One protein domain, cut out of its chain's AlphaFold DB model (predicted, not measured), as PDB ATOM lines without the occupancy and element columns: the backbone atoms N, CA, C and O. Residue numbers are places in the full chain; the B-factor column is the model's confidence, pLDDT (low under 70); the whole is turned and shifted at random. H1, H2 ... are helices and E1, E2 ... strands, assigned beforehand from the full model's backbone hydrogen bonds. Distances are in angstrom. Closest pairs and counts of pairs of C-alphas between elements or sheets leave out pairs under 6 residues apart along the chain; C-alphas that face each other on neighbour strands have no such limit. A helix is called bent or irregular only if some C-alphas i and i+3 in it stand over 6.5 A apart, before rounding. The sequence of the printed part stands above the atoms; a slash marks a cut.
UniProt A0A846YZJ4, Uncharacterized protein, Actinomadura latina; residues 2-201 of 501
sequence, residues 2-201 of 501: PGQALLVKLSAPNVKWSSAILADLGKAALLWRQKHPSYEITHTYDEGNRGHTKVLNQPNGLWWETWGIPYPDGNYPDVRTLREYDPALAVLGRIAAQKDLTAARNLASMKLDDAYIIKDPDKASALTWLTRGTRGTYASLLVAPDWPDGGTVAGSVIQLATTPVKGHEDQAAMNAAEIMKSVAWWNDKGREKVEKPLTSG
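AT A GLANCE: This is residues 2 to 201 of the 501 residues of an uncharacterized protein of Actinomadura latina (UniProt A0A846YZJ4). Two long helical pieces, H2 and H10a, the first arm of the bent helix H10, run lengthwise the same way in an elongated body, with H6 and H8 between them and H9 bridging from H5 to H10a. H1 packs on H5 on the side away from H10a, where the short helices H3 and H4 and their long loop also lie, and the hairpin of E1 and E2 reaches out at one end of the long axis, beyond H7. The printed part has 200 residues, with ten named helices and two named strands in the order H1, H2, E1, E2, H3 to H10; the class is mostly helix, and the one sheet, E1 - E2, is antiparallel. The whole is compact, with a radius of gyration of the C-alphas of 17.6 A, and spans 63 by 38 by 25 A.

HOW THE PARTS SIT: H1, residues 2 to 10, touches H5, residues 87 to 98, at a shallow tilt of 17 degrees, the same way; the closest C-alphas, of Gly 3 and Pro 87, are 6.1 A apart. H2, residues 19 to 35, touches H5 at a shallow tilt of 28 degrees, opposite ways, closest at the C-alphas of Ala 29 and Ala 88, 4.6 A. H2 also touches H6, residues 101 to 109, at a steep tilt of 42 degrees, closest at the C-alphas of Ser 19 and Ala 103, 4.5 A. E1, residues 42 to 45, and E2, residues 51 to 54, form a hairpin, antiparallel at 147 degrees, with N 42 and O 54 at 3.1 A and N 44 and O 52 at 3.2 A, within hydrogen-bond range. H3, residues 63 to 66, and H4, residues 79 to 82, touch no helix; they are close but not clearly touching, closest at the C-alphas of Trp 64 and Leu 82, 7.6 A. H9, residues 152 to 162, touches H5 at a steep tilt of 56 degrees, closest at the C-alphas of Gly 93 and Val 153, 5.4 A. H6 and H9 touch about perpendicular, at 89 degrees, closest at the C-alphas of Arg 105 and Ala 161, 4.2 A. H10, residues 169 to 199, was assigned as one helix by its hydrogen bonds but is bent: C-alphas 188 and 191 are 6.7 A apart, and its arms H10a, residues 169 to 188, and H10b, residues 191 to 199, stand at a steep tilt of 44 degrees. H10a touches H8, residues 139 to 142, with residues 175 to 183 alone, closest at the C-alphas of Ser 140 and Ser 182, 5.4 A. H7, residues 126 to 131, touches H10b at a steep tilt of 63 degrees, closest at the C-alphas of Ala 126 and Val 194, 4.7 A. Helix packing is mostly crossed, the helices standing at larger angles to each other: of the 8 pairs of touching helices in which neither helix has under 6 residues, 2 are at a shallow tilt. Every O i to N i+4 pair is within hydrogen-bond range in H1, H2, H5, H6, H7, H9 and H10a, and 4 of 5 are in H10b; H3, H4 and H8 are too short for such a pair.

IN THESE COORDINATES: H1 begins at C-alpha 2, (200.345, 212.200, 91.366). H2 is 24.4 A long, H5 16.5 A and H9 15.4 A. H10a is 28.3 A long, from C-alpha 169 at (184.717, 209.243, 123.664), and H10b, 12.0 A long, ends at C-alpha 199, (179.878, 242.008, 97.943).

THE WHOLE: The two C-alphas farthest apart, of Glu 47 and Lys 166, are 63.5 A apart. The printed part has no cut; the links H3 to H4 and H6 to H7 are long. The mean pLDDT of the printed part is 74.4, and 66 residues are under 70, among them residues 2 to 14, 37 to 63, 70 to 82 and 195 to 201.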
ATOM      1  N   PRO A   2     200.612 213.017  90.173       50.47
ATOM      2  CA  PRO A   2     200.345 212.200  91.366       50.47
ATOM      3  C   PRO A   2     198.880 212.208  91.825       50.47
ATOM      4  O   PRO A   2     198.379 211.163  92.227       50.47
ATOM      5  N   GLY A   3     198.181 213.347  91.713       53.47
ATOM      6  CA  GLY A   3     196.756 213.463  92.061       53.47
ATOM      7  C   GLY A   3     195.872 212.547  91.212       53.47
ATOM      8  O   GLY A   3     195.137 211.729  91.751       53.47
ATOM      9  N   GLN A   4     196.037 212.573  89.887       55.25
ATOM     10  CA  GLN A   4     195.343 211.655  88.973       55.25
ATOM     11  C   GLN A   4     195.663 210.176  89.260       55.25
ATOM     12  O   GLN A   4     194.762 209.344  89.272       55.25
ATOM     13  N   ALA A   5     196.920 209.835  89.570       53.88
ATOM     14  CA  ALA A   5     197.287 208.466  89.951       53.88
ATOM     15  C   ALA A   5     196.667 208.025  91.295       53.88
ATOM     16  O   ALA A   5     196.389 206.839  91.483       53.88
ATOM     17  N   LEU A   6     196.435 208.962  92.221       61.19
ATOM     18  CA  LEU A   6     195.709 208.716  93.466       61.19
ATOM     19  C   LEU A   6     194.211 208.502  93.195       61.19
ATOM     20  O   LEU A   6     193.658 207.508  93.659       61.19
ATOM     21  N   LEU A   7     193.585 209.358  92.380       62.25
ATOM     22  CA  LEU A   7     192.186 209.223  91.945       62.25
ATOM     23  C   LEU A   7     191.929 207.866  91.263       62.25
ATOM     24  O   LEU A   7     190.990 207.161  91.627       62.25
ATOM     25  N   VAL A   8     192.827 207.436  90.368       54.66
ATOM     26  CA  VAL A   8     192.776 206.128  89.678       54.66
ATOM     27  C   VAL A   8     192.971 204.929  90.624       54.66
ATOM     28  O   VAL A   8     192.545 203.823  90.303       54.66
ATOM     29  N   LYS A   9     193.580 205.108  91.803       55.81
ATOM     30  CA  LYS A   9     193.641 204.054  92.839       55.81
ATOM     31  C   LYS A   9     192.442 204.083  93.789       55.81
ATOM     32  O   LYS A   9     192.034 203.032  94.282       55.81
ATOM     33  N   LEU A  10     191.867 205.257  94.046       59.81
ATOM     34  CA  LEU A  10     190.674 205.422  94.885       59.81
ATOM     35  C   LEU A  10     189.386 204.965  94.179       59.81
ATOM     36  O   LEU A  10     188.440 204.564  94.857       59.81
ATOM     37  N   SER A  11     189.372 204.939  92.842       57.47
ATOM     38  CA  SER A  11     188.260 204.459  92.005       57.47
ATOM     39  C   SER A  11     188.040 202.935  92.015       57.47
ATOM     40  O   SER A  11     187.233 202.430  91.239       57.47
ATOM     41  N   ALA A  12     188.702 202.191  92.908       66.06
ATOM     42  CA  ALA A  12     188.423 200.782  93.190       66.06
ATOM     43  C   ALA A  12     187.449 200.649  94.388       66.06
ATOM     44  O   ALA A  12     187.897 200.447  95.525       66.06
ATOM     45  N   PRO A  13     186.112 200.741  94.191       61.12
ATOM     46  CA  PRO A  13     185.148 200.842  95.291       61.12
ATOM     47  C   PRO A  13     185.164 199.635  96.236       61.12
ATOM     48  O   PRO A  13     184.917 199.803  97.431       61.12
ATOM     49  N   ASN A  14     185.520 198.454  95.727       67.94
ATOM     50  CA  ASN A  14     185.404 197.171  96.425       67.94
ATOM     51  C   ASN A  14     186.593 196.834  97.347       67.94
ATOM     52  O   ASN A  14     186.510 195.885  98.121       67.94
ATOM     53  N   VAL A  15     187.703 197.580  97.287       75.62
ATOM     54  CA  VAL A  15     188.910 197.294  98.089       75.62
ATOM     55  C   VAL A  15     188.884 198.120  99.372       75.62
ATOM     56  O   VAL A  15     189.018 199.341  99.304       75.62
ATOM     57  N   LYS A  16     188.726 197.499 100.548       81.69
ATOM     58  CA  LYS A  16     188.831 198.219 101.831       81.69
ATOM     59  C   LYS A  16     190.271 198.715 102.033       81.69
ATOM     60  O   LYS A  16     191.210 197.942 101.872       81.69
ATOM     61  N   TRP A  17     190.440 199.989 102.383       84.56
ATOM     62  CA  TRP A  17     191.755 200.568 102.694       84.56
ATOM     63  C   TRP A  17     191.998 200.499 104.207       84.56
ATOM     64  O   TRP A  17     191.048 200.401 104.982       84.56
ATOM     65  N   SER A  18     193.258 200.534 104.647       89.88
ATOM     66  CA  SER A  18     193.546 200.622 106.083       89.88
ATOM     67  C   SER A  18     193.325 202.046 106.595       89.88
ATOM     68  O   SER A  18     193.625 203.024 105.905       89.88
ATOM     69  N   SER A  19     192.835 202.164 107.828       91.25
ATOM     70  CA  SER A  19     192.494 203.452 108.443       91.25
ATOM     71  C   SER A  19     193.697 204.393 108.560       91.25
ATOM     72  O   SER A  19     193.550 205.603 108.418       91.25
ATOM     73  N   ALA A  20     194.899 203.836 108.762       90.38
ATOM     74  CA  ALA A  20     196.152 204.588 108.784       90.38
ATOM     75  C   ALA A  20     196.473 205.210 107.413       90.38
ATOM     76  O   ALA A  20     196.670 206.417 107.327       90.38
ATOM     77  N   ILE A  21     196.418 204.422 106.328       89.19
ATOM     78  CA  ILE A  21     196.670 204.937 104.972       89.19
ATOM     79  C   ILE A  21     195.614 205.984 104.589       89.19
ATOM     80  O   ILE A  21     195.951 206.990 103.973       89.19
ATOM     81  N   LEU A  22     194.345 205.788 104.970       90.94
ATOM     82  CA  LEU A  22     193.297 206.786 104.737       90.94
ATOM     83  C   LEU A  22     193.554 208.100 105.492       90.94
ATOM     84  O   LEU A  22     193.354 209.166 104.913       90.94
ATOM     85  N   ALA A  23     194.026 208.045 106.742       91.56
ATOM     86  CA  ALA A  23     194.381 209.239 107.508       91.56
ATOM     87  C   ALA A  23     195.605 209.963 106.914       91.56
ATOM     88  O   ALA A  23     195.547 211.173 106.703       91.56
ATOM     89  N   ASP A  24     196.671 209.240 106.556       89.31
ATOM     90  CA  ASP A  24     197.881 209.824 105.955       89.31
ATOM     91  C   ASP A  24     197.610 210.435 104.570       89.31
ATOM     92  O   ASP A  24     198.080 211.533 104.256       89.31
ATOM     93  N   LEU A  25     196.801 209.763 103.742       88.94
ATOM     94  CA  LEU A  25     196.333 210.321 102.472       88.94
ATOM     95  C   LEU A  25     195.414 211.525 102.689       88.94
ATOM     96  O   LEU A  25     195.504 212.485 101.931       88.94
ATOM     97  N   GLY A  26     194.564 211.503 103.720       89.94
ATOM     98  CA  GLY A  26     193.700 212.628 104.080       89.94
ATOM     99  C   GLY A  26     194.524 213.852 104.472       89.94
ATOM    100  O   GLY A  26     194.277 214.945 103.967       89.94
ATOM    101  N   LYS A  27     195.573 213.648 105.280       90.31
ATOM    102  CA  LYS A  27     196.559 214.673 105.648       90.31
ATOM    103  C   LYS A  27     197.202 215.277 104.399       90.31
ATOM    104  O   LYS A  27     197.189 216.493 104.214       90.31
ATOM    105  N   ALA A  28     197.735 214.429 103.518       87.19
ATOM    106  CA  ALA A  28     198.401 214.861 102.291       87.19
ATOM    107  C   ALA A  28     197.453 215.583 101.315       87.19
ATOM    108  O   ALA A  28     197.852 216.566 100.692       87.19
ATOM    109  N   ALA A  29     196.206 215.126 101.195       87.06
ATOM    110  CA  ALA A  29     195.209 215.714 100.308       87.06
ATOM    111  C   ALA A  29     194.682 217.062 100.830       87.06
ATOM    112  O   ALA A  29     194.555 218.002 100.047       87.06
ATOM    113  N   LEU A  30     194.466 217.200 102.144       87.19
ATOM    114  CA  LEU A  30     194.151 218.491 102.765       87.19
ATOM    115  C   LEU A  30     195.313 219.481 102.588       87.19
ATOM    116  O   LEU A  30     195.085 220.580 102.092       87.19
ATOM    117  N   LEU A  31     196.565 219.084 102.860       83.00
ATOM    118  CA  LEU A  31     197.748 219.920 102.584       83.00
ATOM    119  C   LEU A  31     197.894 220.302 101.104       83.00
ATOM    120  O   LEU A  31     198.361 221.398 100.789       83.00
ATOM    121  N   TRP A  32     197.539 219.399 100.184       80.88
ATOM    122  CA  TRP A  32     197.509 219.706  98.757       80.88
ATOM    123  C   TRP A  32     196.455 220.774  98.462       80.88
ATOM    124  O   TRP A  32     196.781 221.755  97.797       80.88
ATOM    125  N   ARG A  33     195.245 220.635  99.013       78.31
ATOM    126  CA  ARG A  33     194.127 221.571  98.835       78.31
ATOM    127  C   ARG A  33     194.440 222.963  99.393       78.31
ATOM    128  O   ARG A  33     194.150 223.946  98.730       78.31
ATOM    129  N   GLN A  34     195.157 223.068 100.516       77.50
ATOM    130  CA  GLN A  34     195.654 224.363 101.018       77.50
ATOM    131  C   GLN A  34     196.623 225.077 100.058       77.50
ATOM    132  O   GLN A  34     196.771 226.296 100.120       77.50
ATOM    133  N   LYS A  35     197.327 224.325  99.201       75.62
ATOM    134  CA  LYS A  35     198.261 224.853  98.188       75.62
ATOM    135  C   LYS A  35     197.608 225.058  96.818       75.62
ATOM    136  O   LYS A  35     198.160 225.793  96.007       75.62
ATOM    137  N   HIS A  36     196.476 224.401  96.574       70.88
ATOM    138  CA  HIS A  36     195.723 224.407  95.316       70.88
ATOM    139  C   HIS A  36     194.215 224.612  95.593       70.88
ATOM    140  O   HIS A  36     193.398 223.758  95.236       70.88
ATOM    141  N   PRO A  37     193.841 225.699  96.288       65.56
ATOM    142  CA  PRO A  37     192.457 225.969  96.672       65.56
ATOM    143  C   PRO A  37     191.575 226.273  95.452       65.56
ATOM    144  O   PRO A  37     192.068 226.489  94.344       65.56
ATOM    145  N   SER A  38     190.254 226.272  95.651       55.09
ATOM    146  CA  SER A  38     189.288 226.369  94.544       55.09
ATOM    147  C   SER A  38     188.755 227.791  94.271       55.09
ATOM    148  O   SER A  38     188.006 227.958  93.312       55.09
ATOM    149  N   TYR A  39     189.095 228.798  95.096       54.69
ATOM    150  CA  TYR A  39     188.452 230.130  95.092       54.69
ATOM    151  C   TYR A  39     189.412 231.311  95.322       54.69
ATOM    152  O   TYR A  39     189.978 231.416  96.412       54.69
ATOM    153  N   GLU A  40     189.546 232.236  94.351       53.97
ATOM    154  CA  GLU A  40     190.272 233.538  94.479       53.97
ATOM    155  C   GLU A  40     189.350 234.630  94.951       53.97
ATOM    156  O   GLU A  40     188.129 234.518  94.897       53.97
ATOM    157  N   ILE A  41     189.995 235.709  95.359       54.28
ATOM    158  CA  ILE A  41     189.387 237.005  95.537       54.28
ATOM    159  C   ILE A  41     190.382 237.989  94.909       54.28
ATOM    160  O   ILE A  41     191.239 238.541  95.599       54.28
ATOM    161  N   THR A  42     190.352 238.131  93.579       51.31
ATOM    162  CA  THR A  42     191.147 239.142  92.858       51.31
ATOM    163  C   THR A  42     190.314 240.384  92.602       51.31
ATOM    164  O   THR A  42     189.253 240.300  91.992       51.31
ATOM    165  N   HIS A  43     190.821 241.546  93.011       48.88
ATOM    166  CA  HIS A  43     190.245 242.840  92.654       48.88
ATOM    167  C   HIS A  43     190.802 243.302  91.303       48.88
ATOM    168  O   HIS A  43     191.932 243.787  91.229       48.88
ATOM    169  N   THR A  44     190.011 243.162  90.241       47.34
ATOM    170  CA  THR A  44     190.306 243.762  88.929       47.34
ATOM    171  C   THR A  44     189.545 245.072  88.757       47.34
ATOM    172  O   THR A  44     188.333 245.116  88.967       47.34
ATOM    173  N   TYR A  45     190.267 246.130  88.379       41.78
ATOM    174  CA  TYR A  45     189.713 247.432  88.012       41.78
ATOM    175  C   TYR A  45     189.644 247.532  86.486       41.78
ATOM    176  O   TYR A  45     190.688 247.598  85.838       41.78
ATOM    177  N   ASP A  46     188.438 247.578  85.923       41.81
ATOM    178  CA  ASP A  46     188.255 247.976  84.523       41.81
ATOM    179  C   ASP A  46     188.348 249.508  84.379       41.81
ATOM    180  O   ASP A  46     188.135 250.253  85.342       41.81
ATOM    181  N   GLU A  47     188.568 249.999  83.153       44.84
ATOM    182  CA  GLU A  47     188.675 251.437  82.813       44.84
ATOM    183  C   GLU A  47     187.425 252.279  83.181       44.84
ATOM    184  O   GLU A  47     187.445 253.505  83.101       44.84
ATOM    185  N   GLY A  48     186.338 251.635  83.628       47.00
ATOM    186  CA  GLY A  48     185.114 252.252  84.152       47.00
ATOM    187  C   GLY A  48     185.003 252.326  85.684       47.00
ATOM    188  O   GLY A  48     183.908 252.578  86.186       47.00
ATOM    189  N   ASN A  49     186.085 252.082  86.438       39.44
ATOM    190  CA  ASN A  49     186.138 252.162  87.911       39.44
ATOM    191  C   ASN A  49     185.212 251.178  88.668       39.44
ATOM    192  O   ASN A  49     184.994 251.321  89.873       39.44
ATOM    193  N   ARG A  50     184.668 250.162  87.984       42.41
ATOM    194  CA  ARG A  50     183.912 249.065  88.608       42.41
ATOM    195  C   ARG A  50     184.881 247.949  88.976       42.41
ATOM    196  O   ARG A  50     185.526 247.376  88.105       42.41
ATOM    197  N   GLY A  51     184.993 247.671  90.273       42.69
ATOM    198  CA  GLY A  51     185.768 246.544  90.772       42.69
ATOM    199  C   GLY A  51     184.983 245.249  90.603       42.69
ATOM    200  O   GLY A  51     183.948 245.076  91.247       42.69
ATOM    201  N   HIS A  52     185.483 244.335  89.775       40.75
ATOM    202  CA  HIS A  52     184.951 242.977  89.681       40.75
ATOM    203  C   HIS A  52     185.863 242.015  90.445       40.75
ATOM    204  O   HIS A  52     187.076 241.996  90.221       40.75
ATOM    205  N   THR A  53     185.268 241.229  91.348       43.19
ATOM    206  CA  THR A  53     185.966 240.196  92.120       43.19
ATOM    207  C   THR A  53     185.937 238.878  91.357       43.19
ATOM    208  O   THR A  53     184.864 238.335  91.100       43.19
ATOM    209  N   LYS A  54     187.111 238.357  90.990       42.28
ATOM    210  CA  LYS A  54     187.259 237.086  90.262       42.28
ATOM    211  C   LYS A  54     187.715 235.955  91.193       42.28
ATOM    212  O   LYS A  54     188.377 236.211  92.197       42.28
ATOM    213  N   VAL A  55     187.345 234.713  90.850       44.12
ATOM    214  CA  VAL A  55     187.462 233.508  91.697       44.12
ATOM    215  C   VAL A  55     188.237 232.377  90.978       44.12
ATOM    216  O   VAL A  55     187.753 231.851  89.985       44.12
ATOM    217  N   LEU A  56     189.442 232.035  91.472       48.81
ATOM    218  CA  LEU A  56     190.502 231.123  90.960       48.81
ATOM    219  C   LEU A  56     191.457 230.529  92.075       48.81
ATOM    220  O   LEU A  56     191.223 229.413  92.524       48.81
ATOM    221  N   ASN A  57     192.478 231.281  92.550       39.38
ATOM    222  CA  ASN A  57     193.339 231.183  93.767       39.38
ATOM    223  C   ASN A  57     194.628 230.410  93.679       39.38
ATOM    224  O   ASN A  57     194.873 229.484  94.452       39.38
ATOM    225  N   GLN A  58     195.476 230.797  92.734       49.97
ATOM    226  CA  GLN A  58     196.700 230.047  92.514       49.97
ATOM    227  C   GLN A  58     197.873 230.992  92.266       49.97
ATOM    228  O   GLN A  58     197.879 231.695  91.256       49.97
ATOM    229  N   PRO A  59     198.908 230.990  93.133       43.69
ATOM    230  CA  PRO A  59     200.095 231.817  92.920       43.69
ATOM    231  C   PRO A  59     200.865 231.443  91.639       43.69
ATOM    232  O   PRO A  59     201.746 232.192  91.236       43.69
ATOM    233  N   ASN A  60     200.532 230.307  91.006       52.94
ATOM    234  CA  ASN A  60     201.204 229.741  89.834       52.94
ATOM    235  C   ASN A  60     200.231 229.316  88.700       52.94
ATOM    236  O   ASN A  60     200.537 228.376  87.968       52.94
ATOM    237  N   GLY A  61     199.066 229.962  88.546       58.97
ATOM    238  CA  GLY A  61     198.073 229.577  87.521       58.97
ATOM    239  C   GLY A  61     197.276 228.313  87.878       58.97
ATOM    240  O   GLY A  61     197.490 227.720  88.932       58.97
ATOM    241  N   LEU A  62     196.295 227.921  87.058       66.06
ATOM    242  CA  LEU A  62     195.239 227.013  87.522       66.06
ATOM    243  C   LEU A  62     195.678 225.541  87.518       66.06
ATOM    244  O   LEU A  62     196.119 224.998  86.503       66.06
ATOM    245  N   TRP A  63     195.510 224.847  88.646       69.94
ATOM    246  CA  TRP A  63     195.883 223.436  88.792       69.94
ATOM    247  C   TRP A  63     195.133 222.550  87.804       69.94
ATOM    248  O   TRP A  63     195.711 221.592  87.300       69.94
ATOM    249  N   TRP A  64     193.885 222.886  87.474       70.38
ATOM    250  CA  TRP A  64     193.094 222.131  86.509       70.38
ATOM    251  C   TRP A  64     193.577 222.329  85.066       70.38
ATOM    252  O   TRP A  64     193.663 221.343  84.335       70.38
ATOM    253  N   GLU A  65     194.019 223.535  84.683       69.88
ATOM    254  CA  GLU A  65     194.740 223.762  83.416       69.88
ATOM    255  C   GLU A  65     196.045 222.962  83.381       69.88
ATOM    256  O   GLU A  65     196.325 222.245  82.423       69.88
ATOM    257  N   THR A  66     196.812 223.017  84.474       71.25
ATOM    258  CA  THR A  66     198.071 222.272  84.646       71.25
ATOM    259  C   THR A  66     197.860 220.753  84.562       71.25
ATOM    260  O   THR A  66     198.789 220.004  84.262       71.25
ATOM    261  N   TRP A  67     196.644 220.272  84.839       73.56
ATOM    262  CA  TRP A  67     196.256 218.861  84.758       73.56
ATOM    263  C   TRP A  67     195.551 218.504  83.438       73.56
ATOM    264  O   TRP A  67     195.170 217.347  83.260       73.56
ATOM    265  N   GLY A  68     195.394 219.464  82.519       69.31
ATOM    266  CA  GLY A  68     194.740 219.274  81.223       69.31
ATOM    267  C   GLY A  68     193.232 219.026  81.310       69.31
ATOM    268  O   GLY A  68     192.670 218.413  80.405       69.31
ATOM    269  N   ILE A  69     192.578 219.457  82.393       70.00
ATOM    270  CA  ILE A  69     191.124 219.329  82.553       70.00
ATOM    271  C   ILE A  69     190.460 220.340  81.603       70.00
ATOM    272  O   ILE A  69     190.743 221.537  81.707       70.00
ATOM    273  N   PRO A  70     189.615 219.891  80.659       60.94
ATOM    274  CA  PRO A  70     189.076 220.760  79.624       60.94
ATOM    275  C   PRO A  70     188.079 221.772  80.192       60.94
ATOM    276  O   PRO A  70     187.237 221.442  81.026       60.94
ATOM    277  N   TYR A  71     188.142 222.994  79.670       60.16
ATOM    278  CA  TYR A  71     187.095 223.998  79.823       60.16
ATOM    279  C   TYR A  71     185.802 223.489  79.162       60.16
ATOM    280  O   TYR A  71     185.843 223.251  77.953       60.16
ATOM    281  N   PRO A  72     184.676 223.326  79.889       52.62
ATOM    282  CA  PRO A  72     183.465 222.723  79.325       52.62
ATOM    283  C   PRO A  72     182.932 223.452  78.082       52.62
ATOM    284  O   PRO A  72     182.592 222.795  77.106       52.62
ATOM    285  N   ASP A  73     182.948 224.792  78.092       52.00
ATOM    286  CA  ASP A  73     182.372 225.639  77.031       52.00
ATOM    287  C   ASP A  73     183.229 226.891  76.725       52.00
ATOM    288  O   ASP A  73     182.716 227.954  76.377       52.00
ATOM    289  N   GLY A  74     184.551 226.828  76.930       51.09
ATOM    290  CA  GLY A  74     185.469 227.968  76.723       51.09
ATOM    291  C   GLY A  74     185.400 229.088  77.777       51.09
ATOM    292  O   GLY A  74     186.269 229.957  77.800       51.09
ATOM    293  N   ASN A  75     184.423 229.042  78.685       51.09
ATOM    294  CA  ASN A  75     184.408 229.795  79.942       51.09
ATOM    295  C   ASN A  75     185.127 229.017  81.058       51.09
ATOM    296  O   ASN A  75     185.285 227.800  80.956       51.09
ATOM    297  N   TYR A  76     185.516 229.708  82.141       53.16
ATOM    298  CA  TYR A  76     186.067 229.088  83.358       53.16
ATOM    299  C   TYR A  76     185.218 227.890  83.817       53.16
ATOM    300  O   TYR A  76     183.989 227.983  83.767       53.16
ATOM    301  N   PRO A  77     185.831 226.766  84.247       49.59
ATOM    302  CA  PRO A  77     185.071 225.577  84.595       49.59
ATOM    303  C   PRO A  77     184.148 225.875  85.773       49.59
ATOM    304  O   PRO A  77     184.568 226.464  86.771       49.59
ATOM    305  N   ASP A  78     182.902 225.412  85.679       54.78
ATOM    306  CA  ASP A  78     182.019 225.334  86.838       54.78
ATOM    307  C   ASP A  78     182.747 224.535  87.931       54.78
ATOM    308  O   ASP A  78     183.186 223.406  87.693       54.78
ATOM    309  N   VAL A  79     182.875 225.116  89.128       55.09
ATOM    310  CA  VAL A  79     183.537 224.514  90.298       55.09
ATOM    311  C   VAL A  79     182.989 223.107  90.587       55.09
ATOM    312  O   VAL A  79     183.729 222.221  91.017       55.09
ATOM    313  N   ARG A  80     181.721 222.843  90.246       56.62
ATOM    314  CA  ARG A  80     181.086 221.519  90.341       56.62
ATOM    315  C   ARG A  80     181.739 220.459  89.450       56.62
ATOM    316  O   ARG A  80     181.728 219.292  89.822       56.62
ATOM    317  N   THR A  81     182.314 220.828  88.306       61.53
ATOM    318  CA  THR A  81     183.052 219.897  87.428       61.53
ATOM    319  C   THR A  81     184.428 219.543  87.996       61.53
ATOM    320  O   THR A  81     184.913 218.431  87.796       61.53
ATOM    321  N   LEU A  82     185.026 220.435  88.796       64.12
ATOM    322  CA  LEU A  82     186.321 220.206  89.446       64.12
ATOM    323  C   LEU A  82     186.246 219.198  90.602       64.12
ATOM    324  O   LEU A  82     187.260 218.584  90.933       64.12
ATOM    325  N   ARG A  83     185.057 218.971  91.187       71.44
ATOM    326  CA  ARG A  83     184.848 218.058  92.333       71.44
ATOM    327  C   ARG A  83     185.380 216.636  92.090       71.44
ATOM    328  O   ARG A  83     185.808 215.973  93.025       71.44
ATOM    329  N   GLU A  84     185.334 216.167  90.840       71.62
ATOM    330  CA  GLU A  84     185.727 214.808  90.432       71.62
ATOM    331  C   GLU A  84     187.252 214.650  90.339       71.62
ATOM    332  O   GLU A  84     187.774 213.536  90.345       71.62
ATOM    333  N   TYR A  85     187.964 215.778  90.321       74.31
ATOM    334  CA  TYR A  85     189.417 215.863  90.258       74.31
ATOM    335  C   TYR A  85     190.043 216.326  91.583       74.31
ATOM    336  O   TYR A  85     191.265 216.313  91.707       74.31
ATOM    337  N   ASP A  86     189.243 216.699  92.586       78.12
ATOM    338  CA  ASP A  86     189.728 217.105  93.908       78.12
ATOM    339  C   ASP A  86     190.205 215.875  94.727       78.12
ATOM    340  O   ASP A  86     189.396 215.019  95.111       78.12
ATOM    341  N   PRO A  87     191.512 215.759  95.049       82.06
ATOM    342  CA  PRO A  87     192.043 214.633  95.813       82.06
ATOM    343  C   PRO A  87     191.555 214.586  97.265       82.06
ATOM    344  O   PRO A  87     191.489 213.500  97.844       82.06
ATOM    345  N   ALA A  88     191.224 215.730  97.874       86.44
ATOM    346  CA  ALA A  88     190.692 215.782  99.232       86.44
ATOM    347  C   ALA A  88     189.258 215.252  99.255       86.44
ATOM    348  O   ALA A  88     188.970 214.366 100.058       86.44
ATOM    349  N   LEU A  89     188.394 215.679  98.327       84.69
ATOM    350  CA  LEU A  89     187.052 215.099  98.184       84.69
ATOM    351  C   LEU A  89     187.108 213.593  97.900       84.69
ATOM    352  O   LEU A  89     186.331 212.835  98.482       84.69
ATOM    353  N   ALA A  90     188.058 213.126  97.089       85.31
ATOM    354  CA  ALA A  90     188.212 211.700  96.815       85.31
ATOM    355  C   ALA A  90     188.643 210.880  98.048       85.31
ATOM    356  O   ALA A  90     188.054 209.831  98.326       85.31
ATOM    357  N   VAL A  91     189.643 211.334  98.817       89.19
ATOM    358  CA  VAL A  91     190.111 210.605 100.014       89.19
ATOM    359  C   VAL A  91     189.103 210.698 101.161       89.19
ATOM    360  O   VAL A  91     188.765 209.678 101.765       89.19
ATOM    361  N   LEU A  92     188.573 211.890 101.443       91.19
ATOM    362  CA  LEU A  92     187.539 212.082 102.463       91.19
ATOM    363  C   LEU A  92     186.257 211.318 102.089       91.19
ATOM    364  O   LEU A  92     185.652 210.671 102.941       91.19
ATOM    365  N   GLY A  93     185.893 211.292 100.803       89.19
ATOM    366  CA  GLY A  93     184.773 210.508 100.282       89.19
ATOM    367  C   GLY A  93     184.995 209.009 100.467       89.19
ATOM    368  O   GLY A  93     184.059 208.276 100.786       89.19
ATOM    369  N   ARG A  94     186.248 208.545 100.373       88.62
ATOM    370  CA  ARG A  94     186.627 207.157 100.666       88.62
ATOM    371  C   ARG A  94     186.502 206.814 102.156       88.62
ATOM    372  O   ARG A  94     186.038 205.715 102.462       88.62
ATOM    373  N   ILE A  95     186.858 207.734 103.060       90.06
ATOM    374  CA  ILE A  95     186.639 207.605 104.517       90.06
ATOM    375  C   ILE A  95     185.136 207.542 104.824       90.06
ATOM    376  O   ILE A  95     184.686 206.621 105.509       90.06
ATOM    377  N   ALA A  96     184.354 208.471 104.263       89.06
ATOM    378  CA  ALA A  96     182.906 208.544 104.440       89.06
ATOM    379  C   ALA A  96     182.190 207.280 103.929       89.06
ATOM    380  O   ALA A  96     181.397 206.681 104.657       89.06
ATOM    381  N   ALA A  97     182.521 206.812 102.720       87.06
ATOM    382  CA  ALA A  97     181.931 205.612 102.124       87.06
ATOM    383  C   ALA A  97     182.266 204.322 102.897       87.06
ATOM    384  O   ALA A  97     181.418 203.438 103.009       87.06
ATOM    385  N   GLN A  98     183.475 204.215 103.462       89.50
ATOM    386  CA  GLN A  98     183.856 203.092 104.334       89.50
ATOM    387  C   GLN A  98     183.328 203.231 105.773       89.50
ATOM    388  O   GLN A  98     183.442 202.275 106.542       89.50
ATOM    389  N   LYS A  99     182.759 204.392 106.137       90.69
ATOM    390  CA  LYS A  99     182.368 204.770 107.507       90.69
ATOM    391  C   LYS A  99     183.514 204.582 108.512       90.69
ATOM    392  O   LYS A  99     183.307 204.118 109.632       90.69
ATOM    393  N   ASP A 100     184.741 204.905 108.095       90.00
ATOM    394  CA  ASP A 100     185.942 204.641 108.889       90.00
ATOM    395  C   ASP A 100     186.143 205.711 109.976       90.00
ATOM    396  O   ASP A 100     186.800 206.736 109.777       90.00
ATOM    397  N   LEU A 101     185.556 205.444 111.144       91.62
ATOM    398  CA  LEU A 101     185.671 206.266 112.352       91.62
ATOM    399  C   LEU A 101     187.128 206.451 112.806       91.62
ATOM    400  O   LEU A 101     187.479 207.518 113.305       91.62
ATOM    401  N   THR A 102     187.985 205.443 112.627       92.12
ATOM    402  CA  THR A 102     189.394 205.501 113.044       92.12
ATOM    403  C   THR A 102     190.183 206.432 112.131       92.12
ATOM    404  O   THR A 102     190.914 207.290 112.619       92.12
ATOM    405  N   ALA A 103     189.996 206.321 110.812       93.62
ATOM    406  CA  ALA A 103     190.606 207.231 109.847       93.62
ATOM    407  C   ALA A 103     190.134 208.675 110.065       93.62
ATOM    408  O   ALA A 103     190.960 209.584 110.103       93.62
ATOM    409  N   ALA A 104     188.827 208.879 110.270       94.56
ATOM    410  CA  ALA A 104     188.244 210.198 110.513       94.56
ATOM    411  C   ALA A 104     188.777 210.851 111.802       94.56
ATOM    412  O   ALA A 104     189.221 211.998 111.764       94.56
ATOM    413  N   ARG A 105     188.795 210.122 112.931       93.50
ATOM    414  CA  ARG A 105     189.327 210.628 114.211       93.50
ATOM    415  C   ARG A 105     190.818 210.915 114.154       93.50
ATOM    416  O   ARG A 105     191.245 211.964 114.633       93.50
ATOM    417  N   ASN A 106     191.604 210.002 113.583       94.44
ATOM    418  CA  ASN A 106     193.048 210.183 113.468       94.44
ATOM    419  C   ASN A 106     193.364 211.382 112.576       94.44
ATOM    420  O   ASN A 106     194.151 212.227 112.980       94.44
ATOM    421  N   LEU A 107     192.695 211.508 111.424       94.56
ATOM    422  CA  LEU A 107     192.837 212.673 110.558       94.56
ATOM    423  C   LEU A 107     192.495 213.969 111.300       94.56
ATOM    424  O   LEU A 107     193.312 214.877 111.304       94.56
ATOM    425  N   ALA A 108     191.335 214.053 111.958       92.38
ATOM    426  CA  ALA A 108     190.915 215.263 112.665       92.38
ATOM    427  C   ALA A 108     191.886 215.667 113.794       92.38
ATOM    428  O   ALA A 108     192.232 216.842 113.896       92.38
ATOM    429  N   SER A 109     192.366 214.699 114.583       91.44
ATOM    430  CA  SER A 109     193.254 214.929 115.738       91.44
ATOM    431  C   SER A 109     194.740 215.117 115.397       91.44
ATOM    432  O   SER A 109     195.523 215.507 116.267       91.44
ATOM    433  N   MET A 110     195.163 214.877 114.150       91.94
ATOM    434  CA  MET A 110     196.531 215.177 113.715       91.94
ATOM    435  C   MET A 110     196.831 216.675 113.855       91.94
ATOM    436  O   MET A 110     196.020 217.524 113.483       91.94
ATOM    437  N   LYS A 111     198.041 216.999 114.328       89.75
ATOM    438  CA  LYS A 111     198.525 218.382 114.376       89.75
ATOM    439  C   LYS A 111     198.843 218.902 112.977       89.75
ATOM    440  O   LYS A 111     199.518 218.221 112.201       89.75
ATOM    441  N   LEU A 112     198.369 220.108 112.689       84.94
ATOM    442  CA  LEU A 112     198.688 220.879 111.491       84.94
ATOM    443  C   LEU A 112     200.015 221.625 111.704       84.94
ATOM    444  O   LEU A 112     200.246 222.152 112.789       84.94
ATOM    445  N   ASP A 113     200.894 221.668 110.699       83.75
ATOM    446  CA  ASP A 113     202.190 222.343 110.848       83.75
ATOM    447  C   ASP A 113     202.001 223.877 110.881       83.75
ATOM    448  O   ASP A 113     201.220 224.419 110.096       83.75
ATOM    449  N   ASP A 114     202.767 224.599 111.709       79.81
ATOM    450  CA  ASP A 114     202.646 226.057 111.950       79.81
ATOM    451  C   ASP A 114     202.656 226.949 110.693       79.81
ATOM    452  O   ASP A 114     202.222 228.103 110.730       79.81
ATOM    453  N   ALA A 115     203.186 226.448 109.574       78.12
ATOM    454  CA  ALA A 115     203.181 227.138 108.286       78.12
ATOM    455  C   ALA A 115     201.775 227.249 107.663       78.12
ATOM    456  O   ALA A 115     201.543 228.133 106.833       78.12
ATOM    457  N   TYR A 116     200.852 226.371 108.064       76.62
ATOM    458  CA  TYR A 116     199.499 226.218 107.524       76.62
ATOM    459  C   TYR A 116     198.395 226.740 108.458       76.62
ATOM    460  O   TYR A 116     197.222 226.725 108.076       76.62
ATOM    461  N   ILE A 117     198.773 227.227 109.644       83.56
ATOM    462  CA  ILE A 117     197.891 227.866 110.631       83.56
ATOM    463  C   ILE A 117     197.827 229.383 110.369       83.56
ATOM    464  O   ILE A 117     198.800 229.995 109.908       83.56
ATOM    465  N   ILE A 118     196.689 230.015 110.665       82.06
ATOM    466  CA  ILE A 118     196.559 231.481 110.688       82.06
ATOM    467  C   ILE A 118     197.236 232.044 111.949       82.06
ATOM    468  O   ILE A 118     196.738 231.871 113.057       82.06
ATOM    469  N   LYS A 119     198.376 232.731 111.782       79.69
ATOM    470  CA  LYS A 119     199.154 233.300 112.905       79.69
ATOM    471  C   LYS A 119     198.597 234.613 113.459       79.69
ATOM    472  O   LYS A 119     198.710 234.861 114.652       79.69
ATOM    473  N   ASP A 120     198.036 235.453 112.594       82.50
ATOM    474  CA  ASP A 120     197.413 236.727 112.958       82.50
ATOM    475  C   ASP A 120     196.054 236.810 112.243       82.50
ATOM    476  O   ASP A 120     196.032 236.999 111.024       82.50
ATOM    477  N   PRO A 121     194.927 236.604 112.952       78.56
ATOM    478  CA  PRO A 121     193.595 236.566 112.346       78.56
ATOM    479  C   PRO A 121     193.170 237.921 111.776       78.56
ATOM    480  O   PRO A 121     192.583 238.007 110.699       78.56
ATOM    481  N   ASP A 122     193.471 238.999 112.497       79.12
ATOM    482  CA  ASP A 122     192.944 240.325 112.205       79.12
ATOM    483  C   ASP A 122     193.647 240.943 110.989       79.12
ATOM    484  O   ASP A 122     193.029 241.713 110.243       79.12
ATOM    485  N   LYS A 123     194.903 240.540 110.741       82.44
ATOM    486  CA  LYS A 123     195.681 240.884 109.540       82.44
ATOM    487  C   LYS A 123     195.601 239.846 108.412       82.44
ATOM    488  O   LYS A 123     196.101 240.121 107.322       82.44
ATOM    489  N   ALA A 124     195.009 238.672 108.634       78.38
ATOM    490  CA  ALA A 124     194.894 237.649 107.597       78.38
ATOM    491  C   ALA A 124     194.002 238.119 106.437       78.38
ATOM    492  O   ALA A 124     192.918 238.676 106.634       78.38
ATOM    493  N   SER A 125     194.461 237.876 105.207       76.06
ATOM    494  CA  SER A 125     193.678 238.151 104.002       76.06
ATOM    495  C   SER A 125     192.469 237.215 103.909       76.06
ATOM    496  O   SER A 125     192.514 236.088 104.401       76.06
ATOM    497  N   ALA A 126     191.412 237.645 103.218       72.19
ATOM    498  CA  ALA A 126     190.222 236.830 102.941       72.19
ATOM    499  C   ALA A 126     190.582 235.425 102.405       72.19
ATOM    500  O   ALA A 126     190.086 234.403 102.866       72.19
ATOM    501  N   LEU A 127     191.562 235.383 101.501       69.50
ATOM    502  CA  LEU A 127     192.138 234.174 100.914       69.50
ATOM    503  C   LEU A 127     192.762 233.218 101.944       69.50
ATOM    504  O   LEU A 127     192.677 231.999 101.815       69.50
ATOM    505  N   THR A 128     193.394 233.777 102.978       75.56
ATOM    506  CA  THR A 128     194.003 233.021 104.077       75.56
ATOM    507  C   THR A 128     192.921 232.371 104.938       75.56
ATOM    508  O   THR A 128     193.059 231.211 105.310       75.56
ATOM    509  N   TRP A 129     191.817 233.081 105.185       76.25
ATOM    510  CA  TRP A 129     190.658 232.569 105.923       76.25
ATOM    511  C   TRP A 129     189.918 231.427 105.216       76.25
ATOM    512  O   TRP A 129     189.397 230.546 105.889       76.25
ATOM    513  N   LEU A 130     189.902 231.412 103.879       70.50
ATOM    514  CA  LEU A 130     189.296 230.329 103.093       70.50
ATOM    515  C   LEU A 130     190.125 229.031 103.086       70.50
ATOM    516  O   LEU A 130     189.573 227.962 102.852       70.50
ATOM    517  N   THR A 131     191.446 229.116 103.290       65.50
ATOM    518  CA  THR A 131     192.396 228.051 102.894       65.50
ATOM    519  C   THR A 131     193.310 227.547 104.010       65.50
ATOM    520  O   THR A 131     194.000 226.534 103.846       65.50
ATOM    521  N   ARG A 132     193.362 228.237 105.154       70.94
ATOM    522  CA  ARG A 132     194.255 227.903 106.271       70.94
ATOM    523  C   ARG A 132     193.517 227.418 107.503       70.94
ATOM    524  O   ARG A 132     192.373 227.779 107.751       70.94
ATOM    525  N   GLY A 133     194.227 226.612 108.288       75.19
ATOM    526  CA  GLY A 133     193.712 226.077 109.535       75.19
ATOM    527  C   GLY A 133     193.603 227.178 110.573       75.19
ATOM    528  O   GLY A 133     194.547 227.939 110.804       75.19
ATOM    529  N   THR A 134     192.438 227.254 111.198       73.94
ATOM    530  CA  THR A 134     192.135 228.221 112.251       73.94
ATOM    531  C   THR A 134     192.419 227.625 113.648       73.94
ATOM    532  O   THR A 134     192.360 228.310 114.660       73.94
ATOM    533  N   ARG A 135     192.825 226.353 113.749       75.81
ATOM    534  CA  ARG A 135     193.363 225.754 114.984       75.81
ATOM    535  C   ARG A 135     194.571 224.868 114.666       75.81
ATOM    536  O   ARG A 135     194.959 224.713 113.510       75.81
ATOM    537  N   GLY A 136     195.187 224.295 115.699       80.00
ATOM    538  CA  GLY A 136     196.399 223.474 115.588       80.00
ATOM    539  C   GLY A 136     196.191 222.082 114.981       80.00
ATOM    540  O   GLY A 136     197.111 221.268 115.023       80.00
ATOM    541  N   THR A 137     195.004 221.782 114.454       88.88
ATOM    542  CA  THR A 137     194.575 220.445 114.031       88.88
ATOM    543  C   THR A 137     193.966 220.449 112.628       88.88
ATOM    544  O   THR A 137     193.404 221.450 112.171       88.88
ATOM    545  N   TYR A 138     194.035 219.309 111.932       88.94
ATOM    546  CA  TYR A 138     193.403 219.130 110.612       88.94
ATOM    547  C   TYR A 138     191.871 219.188 110.667       88.94
ATOM    548  O   TYR A 138     191.240 219.463 109.647       88.94
ATOM    549  N   ALA A 139     191.266 219.020 111.847       88.44
ATOM    550  CA  ALA A 139     189.856 219.315 112.085       88.44
ATOM    551  C   ALA A 139     189.459 220.731 111.615       88.44
ATOM    552  O   ALA A 139     188.399 220.906 111.011       88.44
ATOM    553  N   SER A 140     190.348 221.719 111.785       85.19
ATOM    554  CA  SER A 140     190.132 223.097 111.320       85.19
ATOM    555  C   SER A 140     190.161 223.271 109.792       85.19
ATOM    556  O   SER A 140     189.677 224.280 109.290       85.19
ATOM    557  N   LEU A 141     190.672 222.288 109.036       86.00
ATOM    558  CA  LEU A 141     190.638 222.278 107.566       86.00
ATOM    559  C   LEU A 141     189.391 221.590 107.004       86.00
ATOM    560  O   LEU A 141     188.982 221.887 105.885       86.00
ATOM    561  N   LEU A 142     188.758 220.695 107.769       86.94
ATOM    562  CA  LEU A 142     187.486 220.081 107.367       86.94
ATOM    563  C   LEU A 142     186.352 221.118 107.307       86.94
ATOM    564  O   LEU A 142     185.420 220.963 106.522       86.94
ATOM    565  N   VAL A 143     186.455 222.192 108.096       82.88
ATOM    566  CA  VAL A 143     185.470 223.286 108.158       82.88
ATOM    567  C   VAL A 143     185.752 224.442 107.194       82.88
ATOM    568  O   VAL A 143     185.076 225.466 107.276       82.88
ATOM    569  N   ALA A 144     186.720 224.297 106.281       74.94
ATOM    570  CA  ALA A 144     186.921 225.266 105.206       74.94
ATOM    571  C   ALA A 144     185.598 225.466 104.429       74.94
ATOM    572  O   ALA A 144     184.920 224.486 104.125       74.94
ATOM    573  N   PRO A 145     185.182 226.702 104.115       65.81
ATOM    574  CA  PRO A 145     183.895 226.953 103.461       65.81
ATOM    575  C   PRO A 145     183.926 226.688 101.945       65.81
ATOM    576  O   PRO A 145     182.877 226.668 101.308       65.81
ATOM    577  N   ASP A 146     185.110 226.477 101.364       69.38
ATOM    578  CA  ASP A 146     185.381 226.512  99.922       69.38
ATOM    579  C   ASP A 146     185.185 225.151  99.207       69.38
ATOM    580  O   ASP A 146     185.792 224.875  98.170       69.38
ATOM    581  N   TRP A 147     184.378 224.242  99.768       74.62
ATOM    582  CA  TRP A 147     184.198 222.874  99.255       74.62
ATOM    583  C   TRP A 147     183.349 222.806  97.962       74.62
ATOM    584  O   TRP A 147     182.161 223.140  98.006       74.62
ATOM    585  N   PRO A 148     183.878 222.265  96.839       70.94
ATOM    586  CA  PRO A 148     183.156 222.134  95.563       70.94
ATOM    587  C   PRO A 148     181.862 221.302  95.594       70.94
ATOM    588  O   PRO A 148     181.027 221.421  94.699       70.94
ATOM    589  N   ASP A 149     181.686 220.443  96.602       70.75
ATOM    590  CA  ASP A 149     180.495 219.611  96.822       70.75
ATOM    591  C   ASP A 149     179.538 220.194  97.888       70.75
ATOM    592  O   ASP A 149     178.693 219.477  98.436       70.75
ATOM    593  N   GLY A 150     179.712 221.471  98.252       71.88
ATOM    594  CA  GLY A 150     179.027 222.089  99.390       71.88
ATOM    595  C   GLY A 150     179.453 221.506 100.744       71.88
ATOM    596  O   GLY A 150     178.716 221.624 101.722       71.88
ATOM    597  N   GLY A 151     180.602 220.827 100.794       79.25
ATOM    598  CA  GLY A 151     181.186 220.218 101.984       79.25
ATOM    599  C   GLY A 151     180.430 218.990 102.483       79.25
ATOM    600  O   GLY A 151     180.529 218.645 103.657       79.25
ATOM    601  N   THR A 152     179.685 218.311 101.611       83.38
ATOM    602  CA  THR A 152     178.914 217.097 101.930       83.38
ATOM    603  C   THR A 152     179.816 215.969 102.429       83.38
ATOM    604  O   THR A 152     179.550 215.330 103.453       83.38
ATOM    605  N   VAL A 153     180.931 215.755 101.739       85.12
ATOM    606  CA  VAL A 153     181.965 214.792 102.114       85.12
ATOM    607  C   VAL A 153     182.674 215.214 103.405       85.12
ATOM    608  O   VAL A 153     182.837 214.392 104.309       85.12
ATOM    609  N   ALA A 154     183.047 216.489 103.537       88.69
ATOM    610  CA  ALA A 154     183.729 217.000 104.726       88.69
ATOM    611  C   ALA A 154     182.841 216.932 105.982       88.69
ATOM    612  O   ALA A 154     183.279 216.429 107.014       88.69
ATOM    613  N   GLY A 155     181.566 217.322 105.874       87.56
ATOM    614  CA  GLY A 155     180.551 217.182 106.920       87.56
ATOM    615  C   GLY A 155     180.319 215.724 107.334       87.56
ATOM    616  O   GLY A 155     180.161 215.435 108.520       87.56
ATOM    617  N   SER A 156     180.397 214.785 106.385       87.50
ATOM    618  CA  SER A 156     180.330 213.345 106.674       87.50
ATOM    619  C   SER A 156     181.549 212.857 107.470       87.50
ATOM    620  O   SER A 156     181.400 212.075 108.409       87.50
ATOM    621  N   VAL A 157     182.758 213.335 107.145       91.19
ATOM    622  CA  VAL A 157     183.979 213.015 107.909       91.19
ATOM    623  C   VAL A 157     183.982 213.692 109.283       91.19
ATOM    624  O   VAL A 157     184.373 213.048 110.252       91.19
ATOM    625  N   ILE A 158     183.471 214.921 109.406       91.56
ATOM    626  CA  ILE A 158     183.229 215.596 110.694       91.56
ATOM    627  C   ILE A 158     182.293 214.761 111.573       91.56
ATOM    628  O   ILE A 158     182.624 214.495 112.729       91.56
ATOM    629  N   GLN A 159     181.171 214.275 111.029       89.25
ATOM    630  CA  GLN A 159     180.246 213.417 111.773       89.25
ATOM    631  C   GLN A 159     180.954 212.143 112.272       89.25
ATOM    632  O   GLN A 159     180.835 211.793 113.444       89.25
ATOM    633  N   LEU A 160     181.744 211.473 111.424       89.75
ATOM    634  CA  LEU A 160     182.519 210.286 111.813       89.75
ATOM    635  C   LEU A 160     183.601 210.594 112.870       89.75
ATOM    636  O   LEU A 160     183.751 209.842 113.831       89.75
ATOM    637  N   ALA A 161     184.335 211.699 112.725       91.94
ATOM    638  CA  ALA A 161     185.405 212.097 113.642       91.94
ATOM    639  C   ALA A 161     184.897 212.492 115.040       91.94
ATOM    640  O   ALA A 161     185.665 212.437 116.004       91.94
ATOM    641  N   THR A 162     183.621 212.876 115.139       91.25
ATOM    642  CA  THR A 162     182.969 213.369 116.364       91.25
ATOM    643  C   THR A 162     181.925 212.413 116.939       91.25
ATOM    644  O   THR A 162     181.460 212.640 118.049       91.25
ATOM    645  N   THR A 163     181.581 211.317 116.255       89.06
ATOM    646  CA  THR A 163     180.699 210.278 116.817       89.06
ATOM    647  C   THR A 163     181.405 209.574 117.990       89.06
ATOM    648  O   THR A 163     182.493 209.023 117.772       89.06
ATOM    649  N   PRO A 164     180.824 209.530 119.205       82.25
ATOM    650  CA  PRO A 164     181.378 208.769 120.327       82.25
ATOM    651  C   PRO A 164     181.384 207.260 120.037       82.25
ATOM    652  O   PRO A 164     180.428 206.716 119.492       82.25
ATOM    653  N   VAL A 165     182.455 206.559 120.412       81.94
ATOM    654  CA  VAL A 165     182.512 205.086 120.453       81.94
ATOM    655  C   VAL A 165     183.275 204.682 121.700       81.94
ATOM    656  O   VAL A 165     184.260 205.331 122.034       81.94
ATOM    657  N   LYS A 166     182.851 203.578 122.320       82.50
ATOM    658  CA  LYS A 166     183.472 202.979 123.504       82.50
ATOM    659  C   LYS A 166     185.004 202.922 123.417       82.50
ATOM    660  O   LYS A 166     185.541 202.222 122.558       82.50
ATOM    661  N   GLY A 167     185.683 203.610 124.333       84.62
ATOM    662  CA  GLY A 167     187.144 203.732 124.407       84.62
ATOM    663  C   GLY A 167     187.749 204.880 123.582       84.62
ATOM    664  O   GLY A 167     188.969 204.977 123.497       84.62
ATOM    665  N   HIS A 168     186.922 205.726 122.962       85.44
ATOM    666  CA  HIS A 168     187.320 206.847 122.097       85.44
ATOM    667  C   HIS A 168     186.455 208.107 122.306       85.44
ATOM    668  O   HIS A 168     186.508 209.033 121.493       85.44
ATOM    669  N   GLU A 169     185.644 208.151 123.363       89.06
ATOM    670  CA  GLU A 169     184.717 209.243 123.664       89.06
ATOM    671  C   GLU A 169     185.459 210.572 123.882       89.06
ATOM    672  O   GLU A 169     185.104 211.575 123.267       89.06
ATOM    673  N   ASP A 170     186.553 210.555 124.647       90.50
ATOM    674  CA  ASP A 170     187.426 211.716 124.880       90.50
ATOM    675  C   ASP A 170     187.990 212.283 123.567       90.50
ATOM    676  O   ASP A 170     187.931 213.486 123.320       90.50
ATOM    677  N   GLN A 171     188.486 211.413 122.677       89.62
ATOM    678  CA  GLN A 171     189.038 211.814 121.378       89.62
ATOM    679  C   GLN A 171     187.956 212.421 120.469       89.62
ATOM    680  O   GLN A 171     188.216 213.398 119.765       89.62
ATOM    681  N   ALA A 172     186.743 211.861 120.487       90.25
ATOM    682  CA  ALA A 172     185.608 212.392 119.737       90.25
ATOM    683  C   ALA A 172     185.182 213.777 120.262       90.25
ATOM    684  O   ALA A 172     184.959 214.687 119.459       90.25
ATOM    685  N   ALA A 173     185.162 213.962 121.586       90.19
ATOM    686  CA  ALA A 173     184.824 215.225 122.233       90.19
ATOM    687  C   ALA A 173     185.884 216.318 121.992       90.19
ATOM    688  O   ALA A 173     185.532 217.455 121.686       90.19
ATOM    689  N   MET A 174     187.179 215.977 122.038       91.31
ATOM    690  CA  MET A 174     188.261 216.903 121.669       91.31
ATOM    691  C   MET A 174     188.182 217.319 120.193       91.31
ATOM    692  O   MET A 174     188.302 218.505 119.886       91.31
ATOM    693  N   ASN A 175     187.916 216.376 119.279       91.94
ATOM    694  CA  ASN A 175     187.695 216.694 117.865       91.94
ATOM    695  C   ASN A 175     186.490 217.631 117.679       91.94
ATOM    696  O   ASN A 175     186.580 218.593 116.920       91.94
ATOM    697  N   ALA A 176     185.377 217.383 118.379       91.25
ATOM    698  CA  ALA A 176     184.197 218.243 118.317       91.25
ATOM    699  C   ALA A 176     184.503 219.661 118.824       91.25
ATOM    700  O   ALA A 176     184.124 220.637 118.176       91.25
ATOM    701  N   ALA A 177     185.262 219.782 119.917       90.38
ATOM    702  CA  ALA A 177     185.693 221.068 120.454       90.38
ATOM    703  C   ALA A 177     186.553 221.860 119.464       90.38
ATOM    704  O   ALA A 177     186.284 223.037 119.236       90.38
ATOM    705  N   GLU A 178     187.546 221.221 118.842       90.25
ATOM    706  CA  GLU A 178     188.388 221.842 117.813       90.25
ATOM    707  C   GLU A 178     187.560 222.328 116.613       90.25
ATOM    708  O   GLU A 178     187.785 223.432 116.117       90.25
ATOM    709  N   ILE A 179     186.561 221.554 116.176       91.50
ATOM    710  CA  ILE A 179     185.658 221.906 115.067       91.50
ATOM    711  C   ILE A 179     184.769 223.095 115.444       91.50
ATOM    712  O   ILE A 179     184.741 224.085 114.713       91.50
ATOM    713  N   MET A 180     184.090 223.042 116.596       90.25
ATOM    714  CA  MET A 180     183.248 224.137 117.096       90.25
ATOM    715  C   MET A 180     184.050 225.435 117.234       90.25
ATOM    716  O   MET A 180     183.660 226.461 116.683       90.25
ATOM    717  N   LYS A 181     185.223 225.369 117.876       88.38
ATOM    718  CA  LYS A 181     186.160 226.490 118.044       88.38
ATOM    719  C   LYS A 181     186.703 227.038 116.718       88.38
ATOM    720  O   LYS A 181     186.980 228.233 116.625       88.38
ATOM    721  N   SER A 182     186.879 226.189 115.702       88.50
ATOM    722  CA  SER A 182     187.330 226.604 114.364       88.50
ATOM    723  C   SER A 182     186.230 227.340 113.594       88.50
ATOM    724  O   SER A 182     186.495 228.378 112.987       88.50
ATOM    725  N   VAL A 183     184.992 226.834 113.660       88.75
ATOM    726  CA  VAL A 183     183.798 227.446 113.047       88.75
ATOM    727  C   VAL A 183     183.428 228.756 113.736       88.75
ATOM    728  O   VAL A 183     183.130 229.734 113.057       88.75
ATOM    729  N   ALA A 184     183.506 228.809 115.068       87.19
ATOM    730  CA  ALA A 184     183.307 230.031 115.836       87.19
ATOM    731  C   ALA A 184     184.260 231.141 115.386       87.19
ATOM    732  O   ALA A 184     183.829 232.246 115.066       87.19
ATOM    733  N   TRP A 185     185.553 230.820 115.262       84.38
ATOM    734  CA  TRP A 185     186.553 231.799 114.843       84.38
ATOM    735  C   TRP A 185     186.382 232.225 113.377       84.38
ATOM    736  O   TRP A 185     186.553 233.400 113.059       84.38
ATOM    737  N   TRP A 186     185.956 231.315 112.492       83.31
ATOM    738  CA  TRP A 186     185.521 231.675 111.138       83.31
ATOM    739  C   TRP A 186     184.337 232.660 111.166       83.31
ATOM    740  O   TRP A 186     184.410 233.702 110.521       83.31
ATOM    741  N   ASN A 187     183.289 232.396 111.949       82.06
ATOM    742  CA  ASN A 187     182.096 233.249 112.025       82.06
ATOM    743  C   ASN A 187     182.367 234.630 112.649       82.06
ATOM    744  O   ASN A 187     181.744 235.618 112.254       82.06
ATOM    745  N   ASP A 188     183.288 234.712 113.610       80.44
ATOM    746  CA  ASP A 188     183.621 235.950 114.325       80.44
ATOM    747  C   ASP A 188     184.708 236.794 113.634       80.44
ATOM    748  O   ASP A 188     184.760 238.003 113.854       80.44
ATOM    749  N   LYS A 189     185.590 236.189 112.824       82.62
ATOM    750  CA  LYS A 189     186.757 236.882 112.236       82.62
ATOM    751  C   LYS A 189     186.944 236.678 110.732       82.62
ATOM    752  O   LYS A 189     187.386 237.608 110.061       82.62
ATOM    753  N   GLY A 190     186.635 235.498 110.197       77.25
ATOM    754  CA  GLY A 190     186.816 235.176 108.775       77.25
ATOM    755  C   GLY A 190     185.669 235.651 107.881       77.25
ATOM    756  O   GLY A 190     185.919 236.219 106.818       77.25
ATOM    757  N   ARG A 191     184.422 235.475 108.340       76.81
ATOM    758  CA  ARG A 191     183.178 235.741 107.598       76.81
ATOM    759  C   ARG A 191     183.153 237.153 107.003       76.81
ATOM    760  O   ARG A 191     183.150 237.282 105.785       76.81
ATOM    761  N   GLU A 192     183.270 238.197 107.827       73.81
ATOM    762  CA  GLU A 192     183.263 239.602 107.373       73.81
ATOM    763  C   GLU A 192     184.423 239.917 106.404       73.81
ATOM    764  O   GLU A 192     184.251 240.617 105.402       73.81
ATOM    765  N   LYS A 193     185.620 239.368 106.670       75.06
ATOM    766  CA  LYS A 193     186.818 239.570 105.831       75.06
ATOM    767  C   LYS A 193     186.634 239.003 104.424       75.06
ATOM    768  O   LYS A 193     187.259 239.515 103.500       75.06
ATOM    769  N   VAL A 194     185.814 237.963 104.277       71.56
ATOM    770  CA  VAL A 194     185.497 237.286 103.013       71.56
ATOM    771  C   VAL A 194     184.249 237.879 102.350       71.56
ATOM    772  O   VAL A 194     184.271 238.143 101.152       71.56
ATOM    773  N   GLU A 195     183.198 238.180 103.112       68.62
ATOM    774  CA  GLU A 195     181.951 238.789 102.626       68.62
ATOM    775  C   GLU A 195     182.186 240.166 101.985       68.62
ATOM    776  O   GLU A 195     181.705 240.439 100.882       68.62
ATOM    777  N   LYS A 196     182.996 241.022 102.621       66.44
ATOM    778  CA  LYS A 196     183.287 242.382 102.143       66.44
ATOM    779  C   LYS A 196     183.839 242.446 100.704       66.44
ATOM    780  O   LYS A 196     183.285 243.199  99.906       66.44
ATOM    781  N   PRO A 197     184.906 241.715 100.324       58.41
ATOM    782  CA  PRO A 197     185.410 241.739  98.951       58.41
ATOM    783  C   PRO A 197     184.544 240.958  97.949       58.41
ATOM    784  O   PRO A 197     184.737 241.117  96.747       58.41
ATOM    785  N   LEU A 198     183.604 240.123  98.402       57.72
ATOM    786  CA  LEU A 198     182.693 239.389  97.514       57.72
ATOM    787  C   LEU A 198     181.387 240.154  97.242       57.72
ATOM    788  O   LEU A 198     180.777 239.968  96.194       57.72
ATOM    789  N   THR A 199     181.019 241.090  98.117       54.78
ATOM    790  CA  THR A 199     179.878 242.008  97.943       54.78
ATOM    791  C   THR A 199     180.261 243.367  97.337       54.78
ATOM    792  O   THR A 199     179.391 244.074  96.836       54.78
ATOM    793  N   SER A 200     181.551 243.732  97.291       50.53
ATOM    794  CA  SER A 200     182.025 245.074  96.892       50.53
ATOM    795  C   SER A 200     181.719 245.524  95.451       50.53
ATOM    796  O   SER A 200     181.974 246.682  95.123       50.53
ATOM    797  N   GLY A 201     181.221 244.633  94.589       44.22
ATOM    798  CA  GLY A 201     180.790 244.946  93.219       44.22
ATOM    799  C   GLY A 201     179.270 245.073  93.038       44.22
ATOM    800  O   GLY A 201     178.822 245.461  91.958       44.22
TER     801      GLY A 201